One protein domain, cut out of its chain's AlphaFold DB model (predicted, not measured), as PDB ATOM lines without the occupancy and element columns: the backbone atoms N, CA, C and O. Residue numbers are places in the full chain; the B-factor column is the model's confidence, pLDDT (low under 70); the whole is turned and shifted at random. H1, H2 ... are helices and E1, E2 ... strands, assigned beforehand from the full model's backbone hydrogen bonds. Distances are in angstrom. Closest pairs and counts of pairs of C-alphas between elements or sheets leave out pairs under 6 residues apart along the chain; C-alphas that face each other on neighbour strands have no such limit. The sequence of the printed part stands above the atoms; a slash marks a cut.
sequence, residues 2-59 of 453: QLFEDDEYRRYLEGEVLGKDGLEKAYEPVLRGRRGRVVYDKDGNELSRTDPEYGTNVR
ATOM      1  N   GLN A   2     107.122  32.412 -31.023       65.88
ATOM      2  CA  GLN A   2     106.765  33.802 -30.736       65.88
ATOM      3  C   GLN A   2     106.404  33.857 -29.250       65.88
ATOM      4  O   GLN A   2     105.653  33.026 -28.744       65.88
ATOM      5  N   LEU A   3     107.021  34.788 -28.528       73.56
ATOM      6  CA  LEU A   3     106.688  35.043 -27.132       73.56
ATOM      7  C   LEU A   3     105.180  35.336 -27.020       73.56
ATOM      8  O   LEU A   3     104.639  36.100 -27.818       73.56
ATOM      9  N   PHE A   4     104.532  34.735 -26.020       86.12
ATOM     10  CA  PHE A   4     103.135  34.979 -25.637       86.12
ATOM     11  C   PHE A   4     102.031  34.551 -26.625       86.12
ATOM     12  O   PHE A   4     100.897  34.978 -26.430       86.12
ATOM     13  N   GLU A   5     102.301  33.723 -27.646       83.69
ATOM     14  CA  GLU A   5     101.270  33.269 -28.613       83.69
ATOM     15  C   GLU A   5     100.006  32.707 -27.942       83.69
ATOM     16  O   GLU A   5      98.894  32.976 -28.402       83.69
ATOM     17  N   ASP A   6     100.184  31.992 -26.832       86.06
ATOM     18  CA  ASP A   6      99.110  31.298 -26.116       86.06
ATOM     19  C   ASP A   6      98.316  32.195 -25.142       86.06
ATOM     20  O   ASP A   6      97.317  31.753 -24.576       86.06
ATOM     21  N   ASP A   7      98.720  33.455 -24.938       88.25
ATOM     22  CA  ASP A   7      97.997  34.413 -24.089       88.25
ATOM     23  C   ASP A   7      97.355  35.504 -24.955       88.25
ATOM     24  O   ASP A   7      98.028  36.412 -25.445       88.25
ATOM     25  N   GLU A   8      96.029  35.447 -25.117       88.12
ATOM     26  CA  GLU A   8      95.236  36.404 -25.909       88.12
ATOM     27  C   GLU A   8      95.550  37.874 -25.569       88.12
ATOM     28  O   GLU A   8      95.546  38.745 -26.449       88.12
ATOM     29  N   TYR A   9      95.861  38.154 -24.303       90.12
ATOM     30  CA  TYR A   9      96.094  39.503 -23.797       90.12
ATOM     31  C   TYR A   9      97.565  39.931 -23.845       90.12
ATOM     32  O   TYR A   9      97.842  41.127 -23.732       90.12
ATOM     33  N   ARG A  10      98.507  38.998 -24.046       89.50
ATOM     34  CA  ARG A  10      99.947  39.295 -24.187       89.50
ATOM     35  C   ARG A  10     100.485  39.107 -25.608       89.50
ATOM     36  O   ARG A  10     101.464  39.762 -25.958       89.50
ATOM     37  N   ARG A  11      99.853  38.276 -26.449       90.94
ATOM     38  CA  ARG A  11     100.251  38.073 -27.857       90.94
ATOM     39  C   ARG A  11     100.293  39.396 -28.612       90.94
ATOM     40  O   ARG A  11      99.461  40.265 -28.360       90.94
ATOM     41  N   TYR A  12     101.194  39.558 -29.569       90.56
ATOM     42  CA  TYR A  12     101.253  40.808 -30.328       90.56
ATOM     43  C   TYR A  12     100.096  40.944 -31.311       90.56
ATOM     44  O   TYR A  12      99.725  39.987 -31.991       90.56
ATOM     45  N   LEU A  13      99.549  42.155 -31.392       90.88
ATOM     46  CA  LEU A  13      98.647  42.557 -32.467       90.88
ATOM     47  C   LEU A  13      99.431  43.227 -33.598       90.88
ATOM     48  O   LEU A  13     100.557  43.696 -33.414       90.88
ATOM     49  N   GLU A  14      98.825  43.281 -34.781       89.75
ATOM     50  CA  GLU A  14      99.409  43.989 -35.915       89.75
ATOM     51  C   GLU A  14      99.662  45.465 -35.561       89.75
ATOM     52  O   GLU A  14      98.802  46.146 -35.005       89.75
ATOM     53  N   GLY A  15     100.870  45.950 -35.859       86.31
ATOM     54  CA  GLY A  15     101.293  47.324 -35.573       86.31
ATOM     55  C   GLY A  15     101.893  47.558 -34.182       86.31
ATOM     56  O   GLY A  15     102.510  48.604 -33.978       86.31
ATOM     57  N   GLU A  16     101.795  46.604 -33.248       89.50
ATOM     58  CA  GLU A  16     102.449  46.727 -31.941       89.50
ATOM     59  C   GLU A  16     103.985  46.663 -32.051       89.50
ATOM     60  O   GLU A  16     104.563  46.023 -32.936       89.50
ATOM     61  N   VAL A  17     104.664  47.359 -31.135       87.75
ATOM     62  CA  VAL A  17     106.129  47.377 -31.035       87.75
ATOM     63  C   VAL A  17     106.585  46.297 -30.055       87.75
ATOM     64  O   VAL A  17     105.916  46.045 -29.061       87.75
ATOM     65  N   LEU A  18     107.732  45.680 -30.345       89.75
ATOM     66  CA  LEU A  18     108.413  44.733 -29.464       89.75
ATOM     67  C   LEU A  18     109.903  45.061 -29.364       89.75
ATOM     68  O   LEU A  18     110.486  45.567 -30.334       89.75
ATOM     69  N   GLY A  19     110.527  44.697 -28.247       90.44
ATOM     70  CA  GLY A  19     111.970  44.727 -28.066       90.44
ATOM     71  C   GLY A  19     112.682  43.851 -29.099       90.44
ATOM     72  O   GLY A  19     112.466  42.640 -29.193       90.44
ATOM     73  N   LYS A  20     113.539  44.463 -29.923       89.06
ATOM     74  CA  LYS A  20     114.260  43.765 -31.008       89.06
ATOM     75  C   LYS A  20     115.689  43.383 -30.662       89.06
ATOM     76  O   LYS A  20     116.189  42.415 -31.237       89.06
ATOM     77  N   ASP A  21     116.316  44.101 -29.739       91.25
ATOM     78  CA  ASP A  21     117.677  43.836 -29.290       91.25
ATOM     79  C   ASP A  21     117.914  44.369 -27.869       91.25
ATOM     80  O   ASP A  21     117.039  45.018 -27.292       91.25
ATOM     81  N   GLY A  22     119.088  44.079 -27.309       93.50
ATOM     82  CA  GLY A  22     119.518  44.580 -26.009       93.50
ATOM     83  C   GLY A  22     118.573  44.203 -24.868       93.50
ATOM     84  O   GLY A  22     117.936  43.144 -24.875       93.50
ATOM     85  N   LEU A  23     118.499  45.079 -23.865       95.44
ATOM     86  CA  LEU A  23     117.677  44.857 -22.676       95.44
ATOM     87  C   LEU A  23     116.181  44.829 -22.990       95.44
ATOM     88  O   LEU A  23     115.490  44.002 -22.410       95.44
ATOM     89  N   GLU A  24     115.711  45.633 -23.946       95.00
ATOM     90  CA  GLU A  24     114.309  45.634 -24.393       95.00
ATOM     91  C   GLU A  24     113.870  44.227 -24.820       95.00
ATOM     92  O   GLU A  24     112.849  43.716 -24.378       95.00
ATOM     93  N   LYS A  25     114.692  43.534 -25.620       94.62
ATOM     94  CA  LYS A  25     114.409  42.147 -26.014       94.62
ATOM     95  C   LYS A  25     114.547  41.167 -24.849       94.62
ATOM     96  O   LYS A  25     113.744  40.245 -24.725       94.62
ATOM     97  N   ALA A  26     115.600  41.304 -24.044       95.44
ATOM     98  CA  ALA A  26     115.889  40.355 -22.969       95.44
ATOM     99  C   ALA A  26     114.830  40.393 -21.855       95.44
ATOM    100  O   ALA A  26     114.468  39.346 -21.313       95.44
ATOM    101  N   TYR A  27     114.317  41.587 -21.560       96.19
ATOM    102  CA  TYR A  27     113.320  41.856 -20.530       96.19
ATOM    103  C   TYR A  27     111.911  42.058 -21.091       96.19
ATOM    104  O   TYR A  27     111.021  42.431 -20.337       96.19
ATOM    105  N   GLU A  28     111.655  41.730 -22.361       94.69
ATOM    106  CA  GLU A  28     110.311  41.803 -22.950       94.69
ATOM    107  C   GLU A  28     109.225  41.125 -22.079       94.69
ATOM    108  O   GLU A  28     108.172  41.732 -21.890       94.69
ATOM    109  N   PRO A  29     109.450  39.942 -21.455       92.44
ATOM    110  CA  PRO A  29     108.483  39.361 -20.512       92.44
ATOM    111  C   PRO A  29     108.105  40.253 -19.332       92.44
ATOM    112  O   PRO A  29     106.968  40.189 -18.875       92.44
ATOM    113  N   VAL A  30     109.037  41.082 -18.868       93.81
ATOM    114  CA  VAL A  30     108.855  42.007 -17.744       93.81
ATOM    115  C   VAL A  30     108.219  43.318 -18.216       93.81
ATOM    116  O   VAL A  30     107.332  43.853 -17.555       93.81
ATOM    117  N   LEU A  31     108.644  43.820 -19.378       95.31
ATOM    118  CA  LEU A  31     108.283  45.144 -19.897       95.31
ATOM    119  C   LEU A  31     106.914  45.181 -20.592       95.31
ATOM    120  O   LEU A  31     106.248  46.214 -20.586       95.31
ATOM    121  N   ARG A  32     106.468  44.068 -21.191       91.81
ATOM    122  CA  ARG A  32     105.281  44.042 -22.062       91.81
ATOM    123  C   ARG A  32     103.964  44.358 -21.351       91.81
ATOM    124  O   ARG A  32     103.062  44.934 -21.972       91.81
ATOM    125  N   GLY A  33     103.822  43.916 -20.102       91.00
ATOM    126  CA  GLY A  33     102.535  43.884 -19.402       91.00
ATOM    127  C   GLY A  33     101.507  42.968 -20.082       91.00
ATOM    128  O   GLY A  33     101.853  42.056 -20.837       91.00
ATOM    129  N   ARG A  34     100.222  43.215 -19.826       91.25
ATOM    130  CA  ARG A  34      99.076  42.467 -20.355       91.25
ATOM    131  C   ARG A  34      97.946  43.430 -20.713       91.25
ATOM    132  O   ARG A  34      97.569  44.278 -19.911       91.25
ATOM    133  N   ARG A  35      97.405  43.338 -21.930       93.12
ATOM    134  CA  ARG A  35      96.308  44.221 -22.358       93.12
ATOM    135  C   ARG A  35      95.031  43.932 -21.574       93.12
ATOM    136  O   ARG A  35      94.716  42.782 -21.292       93.12
ATOM    137  N   GLY A  36      94.258  44.985 -21.338       93.50
ATOM    138  CA  GLY A  36      92.866  44.870 -20.928       93.50
ATOM    139  C   GLY A  36      91.934  44.631 -22.119       93.50
ATOM    140  O   GLY A  36      92.345  44.689 -23.282       93.50
ATOM    141  N   ARG A  37      90.653  44.401 -21.840       94.19
ATOM    142  CA  ARG A  37      89.587  44.276 -22.841       94.19
ATOM    143  C   ARG A  37      88.296  44.849 -22.292       94.19
ATOM    144  O   ARG A  37      87.931  44.550 -21.164       94.19
ATOM    145  N   VAL A  38      87.587  45.618 -23.110       95.56
ATOM    146  CA  VAL A  38      86.212  46.040 -22.827       95.56
ATOM    147  C   VAL A  38      85.318  45.491 -23.929       95.56
ATOM    148  O   VAL A  38      85.659  45.590 -25.108       95.56
ATOM    149  N   VAL A  39      84.205  44.876 -23.548       95.50
ATOM    150  CA  VAL A  39      83.211  44.313 -24.465       95.50
ATOM    151  C   VAL A  39      81.922  45.096 -24.299       95.50
ATOM    152  O   VAL A  39      81.468  45.275 -23.173       95.50
ATOM    153  N   TYR A  40      81.325  45.519 -25.408       97.19
ATOM    154  CA  TYR A  40      80.050  46.233 -25.436       97.19
ATOM    155  C   TYR A  40      78.975  45.380 -26.116       97.19
ATOM    156  O   TYR A  40      79.291  44.537 -26.960       97.19
ATOM    157  N   ASP A  41      77.711  45.596 -25.757       95.25
ATOM    158  CA  ASP A  41      76.580  45.083 -26.524       95.25
ATOM    159  C   ASP A  41      76.323  45.932 -27.786       95.25
ATOM    160  O   ASP A  41      77.000  46.927 -28.059       95.25
ATOM    161  N   LYS A  42      75.328  45.527 -28.582       94.81
ATOM    162  CA  LYS A  42      74.926  46.236 -29.809       94.81
ATOM    163  C   LYS A  42      74.349  47.638 -29.554       94.81
ATOM    164  O   LYS A  42      74.287  48.431 -30.487       94.81
ATOM    165  N   ASP A  43      73.895  47.900 -28.331       95.75
ATOM    166  CA  ASP A  43      73.253  49.144 -27.909       95.75
ATOM    167  C   ASP A  43      74.272  50.089 -27.224       95.75
ATOM    168  O   ASP A  43      73.939  51.224 -26.886       95.75
ATOM    169  N   GLY A  44      75.532  49.653 -27.082       93.00
ATOM    170  CA  GLY A  44      76.650  50.420 -26.534       93.00
ATOM    171  C   GLY A  44      76.865  50.264 -25.027       93.00
ATOM    172  O   GLY A  44      77.713  50.962 -24.470       93.00
ATOM    173  N   ASN A  45      76.147  49.364 -24.351       95.81
ATOM    174  CA  ASN A  45      76.349  49.119 -22.923       95.81
ATOM    175  C   ASN A  45      77.547  48.193 -22.699       95.81
ATOM    176  O   ASN A  45      77.721  47.196 -23.400       95.81
ATOM    177  N   GLU A  46      78.369  48.500 -21.698       96.31
ATOM    178  CA  GLU A  46      79.506  47.663 -21.312       96.31
ATOM    179  C   GLU A  46      79.022  46.327 -20.720       96.31
ATOM    180  O   GLU A  46      78.325  46.295 -19.709       96.31
ATOM    181  N   LEU A  47      79.404  45.217 -21.354       95.81
ATOM    182  CA  LEU A  47      79.100  43.851 -20.920       95.81
ATOM    183  C   LEU A  47      80.174  43.283 -19.994       95.81
ATOM    184  O   LEU A  47      79.870  42.534 -19.069       95.81
ATOM    185  N   SER A  48      81.443  43.579 -20.276       95.81
ATOM    186  CA  SER A  48      82.559  43.125 -19.447       95.81
ATOM    187  C   SER A  48      83.786  44.002 -19.640       95.81
ATOM    188  O   SER A  48      84.014  44.531 -20.731       95.81
ATOM    189  N   ARG A  49      84.598  44.089 -18.588       94.94
ATOM    190  CA  ARG A  49      85.884  44.773 -18.579       94.94
ATOM    191  C   ARG A  49      86.934  43.915 -17.893       94.94
ATOM    192  O   ARG A  49      86.689  43.292 -16.866       94.94
ATOM    193  N   THR A  50      88.109  43.897 -18.489       94.88
ATOM    194  CA  THR A  50      89.352  43.381 -17.936       94.88
ATOM    195  C   THR A  50      90.333  44.535 -18.001       94.88
ATOM    196  O   THR A  50      90.588  45.046 -19.092       94.88
ATOM    197  N   ASP A  51      90.828  44.984 -16.855       95.06
ATOM    198  CA  ASP A  51      91.791  46.081 -16.810       95.06
ATOM    199  C   ASP A  51      93.170  45.611 -17.306       95.06
ATOM    200  O   ASP A  51      93.500  44.428 -17.185       95.06
ATOM    201  N   PRO A  52      93.973  46.499 -17.917       94.69
ATOM    202  CA  PRO A  52      95.334  46.165 -18.308       94.69
ATOM    203  C   PRO A  52      96.247  45.996 -17.089       94.69
ATOM    204  O   PRO A  52      96.128  46.716 -16.098       94.69
ATOM    205  N   GLU A  53      97.228  45.108 -17.211       92.81
ATOM    206  CA  GLU A  53      98.368  45.014 -16.299       92.81
ATOM    207  C   GLU A  53      99.558  45.710 -16.969       92.81
ATOM    208  O   GLU A  53      99.965  45.337 -18.073       92.81
ATOM    209  N   TYR A  54     100.124  46.736 -16.340       92.12
ATOM    210  CA  TYR A  54     101.317  47.387 -16.881       92.12
ATOM    211  C   TYR A  54     102.554  46.499 -16.705       92.12
ATOM    212  O   TYR A  54     102.640  45.705 -15.769       92.12
ATOM    213  N   GLY A  55     103.516  46.638 -17.618       91.62
ATOM    214  CA  GLY A  55     104.845  46.066 -17.425       91.62
ATOM    215  C   GLY A  55     105.538  46.665 -16.203       91.62
ATOM    216  O   GLY A  55     105.152  47.721 -15.700       91.62
ATOM    217  N   THR A  56     106.570  45.980 -15.724       91.06
ATOM    218  CA  THR A  56     107.357  46.432 -14.571       91.06
ATOM    219  C   THR A  56     108.601  47.183 -15.031       91.06
ATOM    220  O   THR A  56     109.175  46.882 -16.079       91.06
ATOM    221  N   ASN A  57     109.030  48.163 -14.237       91.88
ATOM    222  CA  ASN A  57     110.249  48.915 -14.506       91.88
ATOM    223  C   ASN A  57     111.489  48.044 -14.279       91.88
ATOM    224  O   ASN A  57     111.596  47.350 -13.271       91.88
ATOM    225  N   VAL A  58     112.464  48.153 -15.179       94.00
ATOM    226  CA  VAL A  58     113.796  47.564 -15.008       94.00
ATOM    227  C   VAL A  58     114.772  48.693 -14.707       94.00
ATOM    228  O   VAL A  58     115.034  49.543 -15.558       94.00
ATOM    229  N   ARG A  59     115.298  48.728 -13.481       95.31
ATOM    230  CA  ARG A  59     116.277  49.736 -13.061       95.31
ATOM    231  C   ARG A  59     117.673  49.312 -13.505       95.31
ATOM    232  O   ARG A  59     118.078  48.177 -13.271       95.31
TER     233      ARG A  59
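What this domain is: This is residues 2 to 59 of the 453 residues of an uncharacterized protein of Planctomycetes bacterium (UniProt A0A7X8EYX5). There is little regular structure: a narrow hairpin, E1 and E2, makes one end and short helices H1 and H2 the other, after residues 2 to 21 with no named element. The printed part has 58 residues, 18 in named elements, ordered H1, H2, E1, E2; the class is mixed. It is loose, the radius of gyration of the C-alphas 14.2 A, and only just elongated, spanning 47 by 24 by 19 A.

How they stand to each other: Past residue 21 find H1, residues 22 to 26, close but not clearly touching H2, residues 28 to 31; their closest C-alphas, Glu 24 and Leu 31, are at 7.5 A. H1's O i to N i+4 pair is within hydrogen-bond range; H2 is too short for one. Next, E1, residues 37 to 40, and E2, residues 46 to 50, form an antiparallel hairpin, N 37 being 2.8 A from O 50.

Where its parts are: Find H1 beginning at C-alpha 22 (119.518, 44.580, -26.009); E2 ends at C-alpha 50 (89.352, 43.381, -17.936).

The domain as a whole: The printed part has no cut, the links are tight, and residue 2 has pLDDT under 70.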